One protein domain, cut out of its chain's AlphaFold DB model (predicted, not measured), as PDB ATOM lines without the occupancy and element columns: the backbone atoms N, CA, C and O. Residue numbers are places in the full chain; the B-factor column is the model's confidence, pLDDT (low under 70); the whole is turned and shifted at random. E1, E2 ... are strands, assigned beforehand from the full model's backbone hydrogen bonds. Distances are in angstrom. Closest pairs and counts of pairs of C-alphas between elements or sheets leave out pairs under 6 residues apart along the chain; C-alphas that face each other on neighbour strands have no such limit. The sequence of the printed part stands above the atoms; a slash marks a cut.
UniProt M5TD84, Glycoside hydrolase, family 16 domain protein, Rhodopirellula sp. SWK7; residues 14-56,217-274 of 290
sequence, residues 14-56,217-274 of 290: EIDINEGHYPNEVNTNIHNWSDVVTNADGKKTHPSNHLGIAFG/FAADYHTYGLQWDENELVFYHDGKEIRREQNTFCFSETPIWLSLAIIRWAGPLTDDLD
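This is residues 14 to 56 and 217 to 274 of the 290 residues of the protein "Glycoside hydrolase, family 16 domain protein" of Rhodopirellula sp. SWK7 (UniProt M5TD84). Amid little regular structure, two small sheets, E1 E2 E3 and E4 E5 E6, sit face to face as a sandwich, with residues 33 to 47 reaching away. The printed part has 101 residues, 36 in six named strands, all strand with no named helix; each sheet is a meander of antiparallel neighbours. It is only just loose, close to compact: radius of gyration of the C-alphas 15.6 A, spans 39 by 39 by 25 A.

Find C-alpha 14 at (143.928, 136.849, 149.517), where E1, residues 14 to 16, begins; E2, 25 to 32, runs 22.5 A, then E3, 48 to 54. E4, 224 to 228, E5, 232 to 237, and E6, 240 to 246, follow, ending at C-alpha 246 (133.392, 133.027, 139.723).

In hairpin E2 and E3, look for N 53 and O 26 within hydrogen-bond range, 2.8 A; in E5 and E6, N 233 and O 245, 2.8 A. The closest C-alphas of E2 and E5, Thr 28 and Phe 235, are 7.5 A apart.

Across the cut, residues 57 to 216, C-alphas 56 and 217 are 11.2 A apart. Link E2 to E3 is long; residue 265 has pLDDT under 70.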
ATOM      1  N   GLU A  14     144.303 135.588 148.885       95.44
ATOM      2  CA  GLU A  14     143.928 136.849 149.517       95.44
ATOM      3  C   GLU A  14     142.825 137.479 148.668       95.44
ATOM      4  O   GLU A  14     142.902 137.454 147.436       95.44
ATOM      5  N   ILE A  15     141.772 137.958 149.330       96.75
ATOM      6  CA  ILE A  15     140.705 138.733 148.703       96.75
ATOM      7  C   ILE A  15     140.715 140.099 149.364       96.75
ATOM      8  O   ILE A  15     140.292 140.244 150.513       96.75
ATOM      9  N   ASP A  16     141.156 141.099 148.621       96.38
ATOM     10  CA  ASP A  16     141.047 142.480 149.039       96.38
ATOM     11  C   ASP A  16     139.630 142.944 148.736       96.38
ATOM     12  O   ASP A  16     139.278 143.247 147.595       96.38
ATOM     13  N   ILE A  17     138.788 142.961 149.774       96.62
ATOM     14  CA  ILE A  17     137.441 143.543 149.688       96.62
ATOM     15  C   ILE A  17     137.559 145.026 149.308       96.62
ATOM     16  O   ILE A  17     136.738 145.539 148.549       96.62
ATOM     17  N   ASN A  18     138.602 145.688 149.819       95.94
ATOM     18  CA  ASN A  18     139.008 147.024 149.420       95.94
ATOM     19  C   ASN A  18     140.508 147.269 149.703       95.94
ATOM     20  O   ASN A  18     140.881 147.493 150.851       95.94
ATOM     21  N   GLU A  19     141.339 147.310 148.657       93.12
ATOM     22  CA  GLU A  19     142.700 147.891 148.649       93.12
ATOM     23  C   GLU A  19     142.674 149.310 148.040       93.12
ATOM     24  O   GLU A  19     143.510 149.710 147.227       93.12
ATOM     25  N   GLY A  20     141.599 150.041 148.325       89.38
ATOM     26  CA  GLY A  20     141.288 151.320 147.709       89.38
ATOM     27  C   GLY A  20     142.324 152.400 147.981       89.38
ATOM     28  O   GLY A  20     143.021 152.395 148.999       89.38
ATOM     29  N   HIS A  21     142.390 153.372 147.078       87.81
ATOM     30  CA  HIS A  21     143.250 154.535 147.232       87.81
ATOM     31  C   HIS A  21     142.446 155.772 147.614       87.81
ATOM     32  O   HIS A  21     141.334 156.017 147.137       87.81
ATOM     33  N   TYR A  22     143.060 156.597 148.460       85.25
ATOM     34  CA  TYR A  22     142.547 157.926 148.735       85.25
ATOM     35  C   TYR A  22     142.478 158.748 147.431       85.25
ATOM     36  O   TYR A  22     143.439 158.739 146.658       85.25
ATOM     37  N   PRO A  23     141.405 159.524 147.202       86.69
ATOM     38  CA  PRO A  23     140.274 159.746 148.106       86.69
ATOM     39  C   PRO A  23     139.062 158.846 147.852       86.69
ATOM     40  O   PRO A  23     138.166 158.819 148.686       86.69
ATOM     41  N   ASN A  24     138.977 158.180 146.704       89.75
ATOM     42  CA  ASN A  24     137.696 157.728 146.156       89.75
ATOM     43  C   ASN A  24     137.804 156.506 145.241       89.75
ATOM     44  O   ASN A  24     136.965 156.316 144.361       89.75
ATOM     45  N   GLU A  25     138.838 155.690 145.414       89.38
ATOM     46  CA  GLU A  25     139.007 154.457 144.654       89.38
ATOM     47  C   GLU A  25     138.707 153.240 145.530       89.38
ATOM     48  O   GLU A  25     139.167 153.163 146.666       89.38
ATOM     49  N   VAL A  26     137.952 152.284 144.986       92.94
ATOM     50  CA  VAL A  26     137.785 150.939 145.552       92.94
ATOM     51  C   VAL A  26     138.546 149.960 144.676       92.94
ATOM     52  O   VAL A  26     138.232 149.834 143.493       92.94
ATOM     53  N   ASN A  27     139.513 149.244 145.249       92.12
ATOM     54  CA  ASN A  27     140.254 148.204 144.536       92.12
ATOM     55  C   ASN A  27     139.870 146.840 145.089       92.12
ATOM     56  O   ASN A  27     140.095 146.548 146.259       92.12
ATOM     57  N   THR A  28     139.279 146.012 144.238       95.38
ATOM     58  CA  THR A  28     138.927 144.633 144.575       95.38
ATOM     59  C   THR A  28     139.976 143.726 143.955       95.38
ATOM     60  O   THR A  28     140.107 143.684 142.730       95.38
ATOM     61  N   ASN A  29     140.752 143.017 144.766       95.06
ATOM     62  CA  ASN A  29     141.824 142.157 144.269       95.06
ATOM     63  C   ASN A  29     141.624 140.729 144.757       95.06
ATOM     64  O   ASN A  29     141.151 140.483 145.861       95.06
ATOM     65  N   ILE A  30     141.936 139.772 143.887       96.75
ATOM     66  CA  ILE A  30     141.897 138.347 144.211       96.75
ATOM     67  C   ILE A  30     143.258 137.779 143.832       96.75
ATOM     68  O   ILE A  30     143.602 137.731 142.649       96.75
ATOM     69  N   HIS A  31     144.033 137.362 144.826       95.81
ATOM     70  CA  HIS A  31     145.383 136.834 144.654       95.81
ATOM     71  C   HIS A  31     145.409 135.325 144.883       95.81
ATOM     72  O   HIS A  31     144.928 134.840 145.904       95.81
ATOM     73  N   ASN A  32     146.034 134.582 143.970       94.69
ATOM     74  CA  ASN A  32     146.348 133.168 144.164       94.69
ATOM     75  C   ASN A  32     147.806 133.035 144.613       94.69
ATOM     76  O   ASN A  32     148.719 133.096 143.798       94.69
ATOM     77  N   TRP A  33     148.027 132.832 145.906       92.94
ATOM     78  CA  TRP A  33     149.354 132.717 146.513       92.94
ATOM     79  C   TRP A  33     149.953 131.305 146.451       92.94
ATOM     80  O   TRP A  33     151.082 131.108 146.903       92.94
ATOM     81  N   SER A  34     149.237 130.322 145.901       91.62
ATOM     82  CA  SER A  34     149.761 128.964 145.706       91.62
ATOM     83  C   SER A  34     150.524 128.817 144.391       91.62
ATOM     84  O   SER A  34     151.584 128.195 144.362       91.62
ATOM     85  N   ASP A  35     150.024 129.400 143.301       91.94
ATOM     86  CA  ASP A  35     150.558 129.163 141.954       91.94
ATOM     87  C   ASP A  35     151.673 130.169 141.590       91.94
ATOM     88  O   ASP A  35     151.624 130.865 140.576       91.94
ATOM     89  N   VAL A  36     152.693 130.268 142.451       91.75
ATOM     90  CA  VAL A  36     153.819 131.200 142.288       91.75
ATOM     91  C   VAL A  36     154.795 130.705 141.215       91.75
ATOM     92  O   VAL A  36     155.368 129.620 141.322       91.75
ATOM     93  N   VAL A  37     155.064 131.545 140.218       92.00
ATOM     94  CA  VAL A  37     156.040 131.299 139.147       92.00
ATOM     95  C   VAL A  37     157.293 132.133 139.397       92.00
ATOM     96  O   VAL A  37     157.215 133.279 139.828       92.00
ATOM     97  N   THR A  38     158.470 131.561 139.138       94.88
ATOM     98  CA  THR A  38     159.737 132.307 139.134       94.88
ATOM     99  C   THR A  38     160.141 132.578 137.691       94.88
ATOM    100  O   THR A  38     160.355 131.646 136.918       94.88
ATOM    101  N   ASN A  39     160.223 133.854 137.329       90.31
ATOM    102  CA  ASN A  39     160.587 134.307 135.993       90.31
ATOM    103  C   ASN A  39     162.093 134.147 135.735       90.31
ATOM    104  O   ASN A  39     162.887 133.946 136.656       90.31
ATOM    105  N   ALA A  40     162.506 134.285 134.472       91.81
ATOM    106  CA  ALA A  40     163.912 134.183 134.065       91.81
ATOM    107  C   ALA A  40     164.834 135.218 134.745       91.81
ATOM    108  O   ALA A  40     166.033 134.981 134.866       91.81
ATOM    109  N   ASP A  41     164.285 136.345 135.209       92.44
ATOM    110  CA  ASP A  41     164.994 137.381 135.973       92.44
ATOM    111  C   ASP A  41     165.043 137.100 137.490       92.44
ATOM    112  O   ASP A  41     165.527 137.927 138.262       92.44
ATOM    113  N   GLY A  42     164.535 135.944 137.932       91.94
ATOM    114  CA  GLY A  42     164.479 135.535 139.334       91.94
ATOM    115  C   GLY A  42     163.327 136.148 140.132       91.94
ATOM    116  O   GLY A  42     163.169 135.816 141.310       91.94
ATOM    117  N   LYS A  43     162.498 137.016 139.533       91.19
ATOM    118  CA  LYS A  43     161.325 137.569 140.221       91.19
ATOM    119  C   LYS A  43     160.230 136.523 140.341       91.19
ATOM    120  O   LYS A  43     159.940 135.794 139.394       91.19
ATOM    121  N   LYS A  44     159.593 136.491 141.509       91.31
ATOM    122  CA  LYS A  44     158.409 135.673 141.756       91.31
ATOM    123  C   LYS A  44     157.155 136.465 141.413       91.31
ATOM    124  O   LYS A  44     157.033 137.616 141.827       91.31
ATOM    125  N   THR A  45     156.246 135.846 140.680       91.69
ATOM    126  CA  THR A  45     154.927 136.389 140.355       91.69
ATOM    127  C   THR A  45     153.862 135.354 140.656       91.69
ATOM    128  O   THR A  45     154.134 134.157 140.720       91.69
ATOM    129  N   HIS A  46     152.635 135.816 140.830       91.75
ATOM    130  CA  HIS A  46     151.482 134.970 141.074       91.75
ATOM    131  C   HIS A  46     150.275 135.498 140.295       91.75
ATOM    132  O   HIS A  46     150.238 136.690 139.975       91.75
ATOM    133  N   PRO A  47     149.300 134.641 139.951       93.25
ATOM    134  CA  PRO A  47     148.071 135.097 139.324       93.25
ATOM    135  C   PRO A  47     147.299 136.038 140.254       93.25
ATOM    136  O   PRO A  47     147.095 135.740 141.435       93.25
ATOM    137  N   SER A  48     146.831 137.154 139.702       92.75
ATOM    138  CA  SER A  48     145.920 138.074 140.377       92.75
ATOM    139  C   SER A  48     144.826 138.561 139.430       92.75
ATOM    140  O   SER A  48     145.035 138.673 138.221       92.75
ATOM    141  N   ASN A  49     143.647 138.839 139.986       92.69
ATOM    142  CA  ASN A  49     142.516 139.418 139.266       92.69
ATOM    143  C   ASN A  49     142.135 140.775 139.882       92.69
ATOM    144  O   ASN A  49     141.316 140.847 140.800       92.69
ATOM    145  N   HIS A  50     142.750 141.843 139.376       89.94
ATOM    146  CA  HIS A  50     142.611 143.208 139.890       89.94
ATOM    147  C   HIS A  50     141.489 143.988 139.192       89.94
ATOM    148  O   HIS A  50     141.457 144.053 137.960       89.94
ATOM    149  N   LEU A  51     140.638 144.672 139.963       88.75
ATOM    150  CA  LEU A  51     139.706 145.680 139.446       88.75
ATOM    151  C   LEU A  51     139.631 146.892 140.379       88.75
ATOM    152  O   LEU A  51     139.098 146.789 141.485       88.75
ATOM    153  N   GLY A  52     140.104 148.035 139.878       87.69
ATOM    154  CA  GLY A  52     139.981 149.339 140.523       87.69
ATOM    155  C   GLY A  52     138.831 150.161 139.953       87.69
ATOM    156  O   GLY A  52     138.626 150.200 138.735       87.69
ATOM    157  N   ILE A  53     138.072 150.794 140.842       87.31
ATOM    158  CA  ILE A  53     136.888 151.595 140.533       87.31
ATOM    159  C   ILE A  53     137.056 152.953 141.210       87.31
ATOM    160  O   ILE A  53     136.871 153.081 142.417       87.31
ATOM    161  N   ALA A  54     137.397 153.970 140.420       86.06
ATOM    162  CA  ALA A  54     137.472 155.350 140.884       86.06
ATOM    163  C   ALA A  54     136.106 156.034 140.752       86.06
ATOM    164  O   ALA A  54     135.480 155.994 139.691       86.06
ATOM    165  N   PHE A  55     135.655 156.684 141.819       86.31
ATOM    166  CA  PHE A  55     134.405 157.436 141.848       86.31
ATOM    167  C   PHE A  55     134.682 158.912 141.556       86.31
ATOM    168  O   PHE A  55     135.672 159.468 142.008       86.31
ATOM    169  N   GLY A  56     133.829 159.561 140.765       84.75
ATOM    170  CA  GLY A  56     133.993 160.975 140.395       84.75
ATOM    171  C   GLY A  56     134.988 161.246 139.259       84.75
ATOM    172  O   GLY A  56     134.874 162.278 138.602       84.75
ATOM    173  N   PHE A 217     135.907 159.331 150.181       92.31
ATOM    174  CA  PHE A 217     135.659 158.272 151.159       92.31
ATOM    175  C   PHE A 217     136.339 158.504 152.509       92.31
ATOM    176  O   PHE A 217     136.132 157.731 153.437       92.31
ATOM    177  N   ALA A 218     137.151 159.558 152.641       90.75
ATOM    178  CA  ALA A 218     137.676 159.990 153.932       90.75
ATOM    179  C   ALA A 218     136.731 160.955 154.673       90.75
ATOM    180  O   ALA A 218     136.990 161.269 155.835       90.75
ATOM    181  N   ALA A 219     135.685 161.464 154.011       91.94
ATOM    182  CA  ALA A 219     134.751 162.416 154.609       91.94
ATOM    183  C   ALA A 219     133.749 161.748 155.564       91.94
ATOM    184  O   ALA A 219     133.357 162.370 156.546       91.94
ATOM    185  N   ASP A 220     133.379 160.492 155.298       94.06
ATOM    186  CA  ASP A 220     132.416 159.714 156.077       94.06
ATOM    187  C   ASP A 220     132.796 158.225 156.114       94.06
ATOM    188  O   ASP A 220     133.696 157.769 155.409       94.06
ATOM    189  N   TYR A 221     132.114 157.452 156.962       95.88
ATOM    190  CA  TYR A 221     132.247 155.995 156.966       95.88
ATOM    191  C   TYR A 221     131.496 155.372 155.787       95.88
ATOM    192  O   TYR A 221     130.316 155.645 155.575       95.88
ATOM    193  N   HIS A 222     132.169 154.459 155.089       96.44
ATOM    194  CA  HIS A 222     131.615 153.664 153.993       96.44
ATOM    195  C   HIS A 222     131.594 152.180 154.349       96.44
ATOM    196  O   HIS A 222     132.379 151.710 155.180       96.44
ATOM    197  N   THR A 223     130.703 151.426 153.706       97.62
ATOM    198  CA  THR A 223     130.625 149.972 153.888       97.62
ATOM    199  C   THR A 223     131.207 149.237 152.690       97.62
ATOM    200  O   THR A 223     130.818 149.464 151.546       97.62
ATOM    201  N   TYR A 224     132.116 148.308 152.977       97.62
ATOM    202  CA  TYR A 224     132.734 147.421 151.999       97.62
ATOM    203  C   TYR A 224     132.325 145.993 152.332       97.62
ATOM    204  O   TYR A 224     132.483 145.546 153.469       97.62
ATOM    205  N   GLY A 225     131.743 145.298 151.361       97.25
ATOM    206  CA  GLY A 225     131.159 143.978 151.565       97.25
ATOM    207  C   GLY A 225     131.690 142.953 150.581       97.25
ATOM    208  O   GLY A 225     131.977 143.270 149.430       97.25
ATOM    209  N   LEU A 226     131.757 141.706 151.036       97.75
ATOM    210  CA  LEU A 226     132.009 140.542 150.201       97.75
ATOM    211  C   LEU A 226     130.977 139.469 150.547       97.75
ATOM    212  O   LEU A 226     130.917 139.012 151.688       97.75
ATOM    213  N   GLN A 227     130.185 139.060 149.561       97.19
ATOM    214  CA  GLN A 227     129.542 137.753 149.592       97.19
ATOM    215  C   GLN A 227     130.537 136.751 149.016       97.19
ATOM    216  O   GLN A 227     131.024 136.924 147.899       97.19
ATOM    217  N   TRP A 228     130.844 135.725 149.800       96.56
ATOM    218  CA  TRP A 228     131.774 134.671 149.436       96.56
ATOM    219  C   TRP A 228     131.090 133.325 149.633       96.56
ATOM    220  O   TRP A 228     130.740 132.958 150.757       96.56
ATOM    221  N   ASP A 229     130.900 132.601 148.534       95.06
ATOM    222  CA  ASP A 229     130.403 131.231 148.539       95.06
ATOM    223  C   ASP A 229     131.216 130.337 147.587       95.06
ATOM    224  O   ASP A 229     132.233 130.748 147.024       95.06
ATOM    225  N   GLU A 230     130.818 129.070 147.464       94.50
ATOM    226  CA  GLU A 230     131.523 128.068 146.655       94.50
ATOM    227  C   GLU A 230     131.471 128.343 145.142       94.50
ATOM    228  O   GLU A 230     132.292 127.809 144.400       94.50
ATOM    229  N   ASN A 231     130.540 129.180 144.678       97.06
ATOM    230  CA  ASN A 231     130.322 129.456 143.261       97.06
ATOM    231  C   ASN A 231     130.852 130.831 142.857       97.06
ATOM    232  O   ASN A 231     131.363 130.989 141.745       97.06
ATOM    233  N   GLU A 232     130.734 131.831 143.732       97.88
ATOM    234  CA  GLU A 232     131.010 133.223 143.388       97.88
ATOM    235  C   GLU A 232     131.570 134.080 144.531       97.88
ATOM    236  O   GLU A 232     131.447 133.792 145.724       97.88
ATOM    237  N   LEU A 233     132.211 135.169 144.109       98.31
ATOM    238  CA  LEU A 233     132.665 136.281 144.931       98.31
ATOM    239  C   LEU A 233     131.953 137.545 144.442       98.31
ATOM    240  O   LEU A 233     132.139 137.955 143.294       98.31
ATOM    241  N   VAL A 234     131.146 138.164 145.303       98.44
ATOM    242  CA  VAL A 234     130.390 139.382 144.980       98.44
ATOM    243  C   VAL A 234     130.819 140.511 145.904       98.44
ATOM    244  O   VAL A 234     130.663 140.422 147.120       98.44
ATOM    245  N   PHE A 235     131.351 141.578 145.324       98.50
ATOM    246  CA  PHE A 235     131.869 142.733 146.042       98.50
ATOM    247  C   PHE A 235     130.832 143.848 146.070       98.50
ATOM    248  O   PHE A 235     130.174 144.132 145.062       98.50
ATOM    249  N   TYR A 236     130.747 144.523 147.210       98.25
ATOM    250  CA  TYR A 236     129.801 145.599 147.451       98.25
ATOM    251  C   TYR A 236     130.503 146.847 147.984       98.25
ATOM    252  O   TYR A 236     131.372 146.754 148.850       98.25
ATOM    253  N   HIS A 237     130.051 148.009 147.518       97.69
ATOM    254  CA  HIS A 237     130.365 149.312 148.096       97.69
ATOM    255  C   HIS A 237     129.052 150.027 148.420       97.69
ATOM    256  O   HIS A 237     128.189 150.163 147.549       97.69
ATOM    257  N   ASP A 238     128.864 150.417 149.680       97.06
ATOM    258  CA  ASP A 238     127.631 151.038 150.182       97.06
ATOM    259  C   ASP A 238     126.359 150.262 149.805       97.06
ATOM    260  O   ASP A 238     125.351 150.809 149.352       97.06
ATOM    261  N   GLY A 239     126.434 148.935 149.960       96.75
ATOM    262  CA  GLY A 239     125.343 148.001 149.675       96.75
ATOM    263  C   GLY A 239     125.048 147.777 148.187       96.75
ATOM    264  O   GLY A 239     124.142 147.010 147.866       96.75
ATOM    265  N   LYS A 240     125.792 148.408 147.273       97.56
ATOM    266  CA  LYS A 240     125.649 148.215 145.824       97.56
ATOM    267  C   LYS A 240     126.703 147.251 145.314       97.56
ATOM    268  O   LYS A 240     127.879 147.409 145.628       97.56
ATOM    269  N   GLU A 241     126.281 146.278 144.514       97.88
ATOM    270  CA  GLU A 241     127.202 145.381 143.818       97.88
ATOM    271  C   GLU A 241     128.085 146.191 142.864       97.88
ATOM    272  O   GLU A 241     127.586 146.951 142.033       97.88
ATOM    273  N   ILE A 242     129.398 146.021 143.000       95.94
ATOM    274  CA  ILE A 242     130.404 146.673 142.152       95.94
ATOM    275  C   ILE A 242     131.184 145.673 141.299       95.94
ATOM    276  O   ILE A 242     131.774 146.055 140.289       95.94
ATOM    277  N   ARG A 243     131.196 144.394 141.692       96.88
ATOM    278  CA  ARG A 243     131.907 143.332 140.982       96.88
ATOM    279  C   ARG A 243     131.370 141.959 141.361       96.88
ATOM    280  O   ARG A 243     131.073 141.713 142.526       96.88
ATOM    281  N   ARG A 244     131.355 141.052 140.386       97.94
ATOM    282  CA  ARG A 244     131.055 139.633 140.563       97.94
ATOM    283  C   ARG A 244     132.050 138.789 139.783       97.94
ATOM    284  O   ARG A 244     132.311 139.073 138.617       97.94
ATOM    285  N   GLU A 245     132.591 137.768 140.430       97.94
ATOM    286  CA  GLU A 245     133.557 136.832 139.856       97.94
ATOM    287  C   GLU A 245     133.181 135.400 140.230       97.94
ATOM    288  O   GLU A 245     132.629 135.155 141.301       97.94
ATOM    289  N   GLN A 246     133.523 134.439 139.374       97.69
ATOM    290  CA  GLN A 246     133.392 133.027 139.723       97.69
ATOM    291  C   GLN A 246     134.444 132.648 140.776       97.69
ATOM    292  O   GLN A 246     135.638 132.906 140.585       97.69
ATOM    293  N   ASN A 247     134.028 131.983 141.857       97.38
ATOM    294  CA  ASN A 247     134.960 131.415 142.821       97.38
ATOM    295  C   ASN A 247     135.532 130.111 142.256       97.38
ATOM    296  O   ASN A 247     134.834 129.115 142.092       97.38
ATOM    297  N   THR A 248     136.816 130.129 141.914       96.31
ATOM    298  CA  THR A 248     137.494 128.982 141.292       96.31
ATOM    299  C   THR A 248     138.547 128.345 142.193       96.31
ATOM    300  O   THR A 248     139.033 127.262 141.873       96.31
ATOM    301  N   PHE A 249     138.919 128.995 143.303       96.12
ATOM    302  CA  PHE A 249     140.007 128.519 144.166       96.12
ATOM    303  C   PHE A 249     139.971 128.994 145.629       96.12
ATOM    304  O   PHE A 249     140.781 128.520 146.434       96.12
ATOM    305  N   CYS A 250     139.071 129.902 146.009       96.31
ATOM    306  CA  CYS A 250     138.976 130.433 147.367       96.31
ATOM    307  C   CYS A 250     138.125 129.502 148.245       96.31
ATOM    308  O   CYS A 250     136.993 129.838 148.592       96.31
ATOM    309  N   PHE A 251     138.655 128.314 148.553       95.44
ATOM    310  CA  PHE A 251     137.966 127.274 149.343       95.44
ATOM    311  C   PHE A 251     138.664 126.939 150.670       95.44
ATOM    312  O   PHE A 251     138.162 126.135 151.450       95.44
ATOM    313  N   SER A 252     139.809 127.564 150.957       92.81
ATOM    314  CA  SER A 252     140.502 127.417 152.237       92.81
ATOM    315  C   SER A 252     140.109 128.507 153.233       92.81
ATOM    316  O   SER A 252     139.747 129.621 152.850       92.81
ATOM    317  N   GLU A 253     140.278 128.233 154.526       89.88
ATOM    318  CA  GLU A 253     140.221 129.282 155.546       89.88
ATOM    319  C   GLU A 253     141.295 130.348 155.290       89.88
ATOM    320  O   GLU A 253     142.418 130.044 154.872       89.88
ATOM    321  N   THR A 254     140.953 131.608 155.554       89.81
ATOM    322  CA  THR A 254     141.887 132.729 155.465       89.81
ATOM    323  C   THR A 254     141.594 133.759 156.562       89.81
ATOM    324  O   THR A 254     140.430 133.970 156.915       89.81
ATOM    325  N   PRO A 255     142.620 134.383 157.162       91.69
ATOM    326  CA  PRO A 255     142.441 135.486 158.108       91.69
ATOM    327  C   PRO A 255     141.827 136.742 157.466       91.69
ATOM    328  O   PRO A 255     142.079 137.043 156.305       91.69
ATOM    329  N   ILE A 256     141.114 137.538 158.271       92.00
ATOM    330  CA  ILE A 256     140.688 138.901 157.913       92.00
ATOM    331  C   ILE A 256     141.778 139.888 158.338       92.00
ATOM    332  O   ILE A 256     142.214 139.872 159.490       92.00
ATOM    333  N   TRP A 257     142.202 140.751 157.414       92.69
ATOM    334  CA  TRP A 257     143.223 141.772 157.647       92.69
ATOM    335  C   TRP A 257     142.588 143.156 157.566       92.69
ATOM    336  O   TRP A 257     141.777 143.431 156.687       92.69
ATOM    337  N   LEU A 258     142.977 144.028 158.492       93.88
ATOM    338  CA  LEU A 258     142.724 145.462 158.426       93.88
ATOM    339  C   LEU A 258     144.089 146.132 158.414       93.88
ATOM    340  O   LEU A 258     144.813 146.099 159.413       93.88
ATOM    341  N   SER A 259     144.470 146.685 157.276       91.12
ATOM    342  CA  SER A 259     145.800 147.238 157.063       91.12
ATOM    343  C   SER A 259     145.713 148.554 156.304       91.12
ATOM    344  O   SER A 259     144.782 148.806 155.549       91.12
ATOM    345  N   LEU A 260     146.714 149.398 156.531       90.94
ATOM    346  CA  LEU A 260     146.957 150.613 155.772       90.94
ATOM    347  C   LEU A 260     148.402 150.556 155.286       90.94
ATOM    348  O   LEU A 260     149.317 150.342 156.086       90.94
ATOM    349  N   ALA A 261     148.607 150.765 153.991       88.06
ATOM    350  CA  ALA A 261     149.931 150.892 153.405       88.06
ATOM    351  C   ALA A 261     150.180 152.346 152.986       88.06
ATOM    352  O   ALA A 261     149.351 152.966 152.329       88.06
ATOM    353  N   ILE A 262     151.354 152.874 153.338       87.44
ATOM    354  CA  ILE A 262     151.856 154.152 152.824       87.44
ATOM    355  C   ILE A 262     152.953 153.827 151.816       87.44
ATOM    356  O   ILE A 262     154.035 153.355 152.173       87.44
ATOM    357  N   ILE A 263     152.656 154.036 150.539       81.00
ATOM    358  CA  ILE A 263     153.440 153.512 149.418       81.00
ATOM    359  C   ILE A 263     153.560 154.562 148.317       81.00
ATOM    360  O   ILE A 263     152.577 155.141 147.872       81.00
ATOM    361  N   ARG A 264     154.787 154.784 147.833       74.44
ATOM    362  CA  ARG A 264     155.093 155.836 146.842       74.44
ATOM    363  C   ARG A 264     154.409 155.643 145.489       74.44
ATOM    364  O   ARG A 264     154.307 156.593 144.725       74.44
ATOM    365  N   TRP A 265     154.016 154.416 145.154       69.50
ATOM    366  CA  TRP A 265     153.393 154.131 143.864       69.50
ATOM    367  C   TRP A 265     151.892 154.457 143.842       69.50
ATOM    368  O   TRP A 265     151.362 154.659 142.754       69.50
ATOM    369  N   ALA A 266     151.233 154.566 145.004       71.25
ATOM    370  CA  ALA A 266     149.814 154.927 145.110       71.25
ATOM    371  C   ALA A 266     149.574 156.446 145.223       71.25
ATOM    372  O   ALA A 266     148.434 156.895 145.277       71.25
ATOM    373  N   GLY A 267     150.638 157.252 145.264       71.19
ATOM    374  CA  GLY A 267     150.539 158.704 145.338       71.19
ATOM    375  C   GLY A 267     151.777 159.356 145.956       71.19
ATOM    376  O   GLY A 267     152.650 158.666 146.495       71.19
ATOM    377  N   PRO A 268     151.878 160.695 145.874       74.12
ATOM    378  CA  PRO A 268     152.960 161.430 146.508       74.12
ATOM    379  C   PRO A 268     152.879 161.288 148.031       74.12
ATOM    380  O   PRO A 268     151.807 161.378 148.624       74.12
ATOM    381  N   LEU A 269     154.036 161.093 148.665       83.81
ATOM    382  CA  LEU A 269     154.160 161.130 150.119       83.81
ATOM    383  C   LEU A 269     154.523 162.559 150.529       83.81
ATOM    384  O   LEU A 269     155.652 162.987 150.289       83.81
ATOM    385  N   THR A 270     153.562 163.288 151.093       83.38
ATOM    386  CA  THR A 270     153.722 164.677 151.552       83.38
ATOM    387  C   THR A 270     153.535 164.777 153.063       83.38
ATOM    388  O   THR A 270     153.018 163.851 153.693       83.38
ATOM    389  N   ASP A 271     153.928 165.914 153.641       87.56
ATOM    390  CA  ASP A 271     153.734 166.202 155.069       87.56
ATOM    391  C   ASP A 271     152.245 166.233 155.464       87.56
ATOM    392  O   ASP A 271     151.920 166.013 156.626       87.56
ATOM    393  N   ASP A 272     151.327 166.400 154.502       85.56
ATOM    394  CA  ASP A 272     149.873 166.344 154.732       85.56
ATOM    395  C   ASP A 272     149.389 164.956 155.192       85.56
ATOM    396  O   ASP A 272     148.256 164.812 155.652       85.56
ATOM    397  N   LEU A 273     150.224 163.918 155.050       87.25
ATOM    398  CA  LEU A 273     149.937 162.590 155.588       87.25
ATOM    399  C   LEU A 273     150.087 162.536 157.112       87.25
ATOM    400  O   LEU A 273     149.501 161.645 157.735       87.25
ATOM    401  N   ASP A 274     150.860 163.442 157.718       89.75
ATOM    402  CA  ASP A 274     151.023 163.468 159.168       89.75
ATOM    403  C   ASP A 274     149.688 163.789 159.856       89.75
ATOM    404  O   ASP A 274     148.932 164.670 159.452       89.75
TER     405      ASP A 274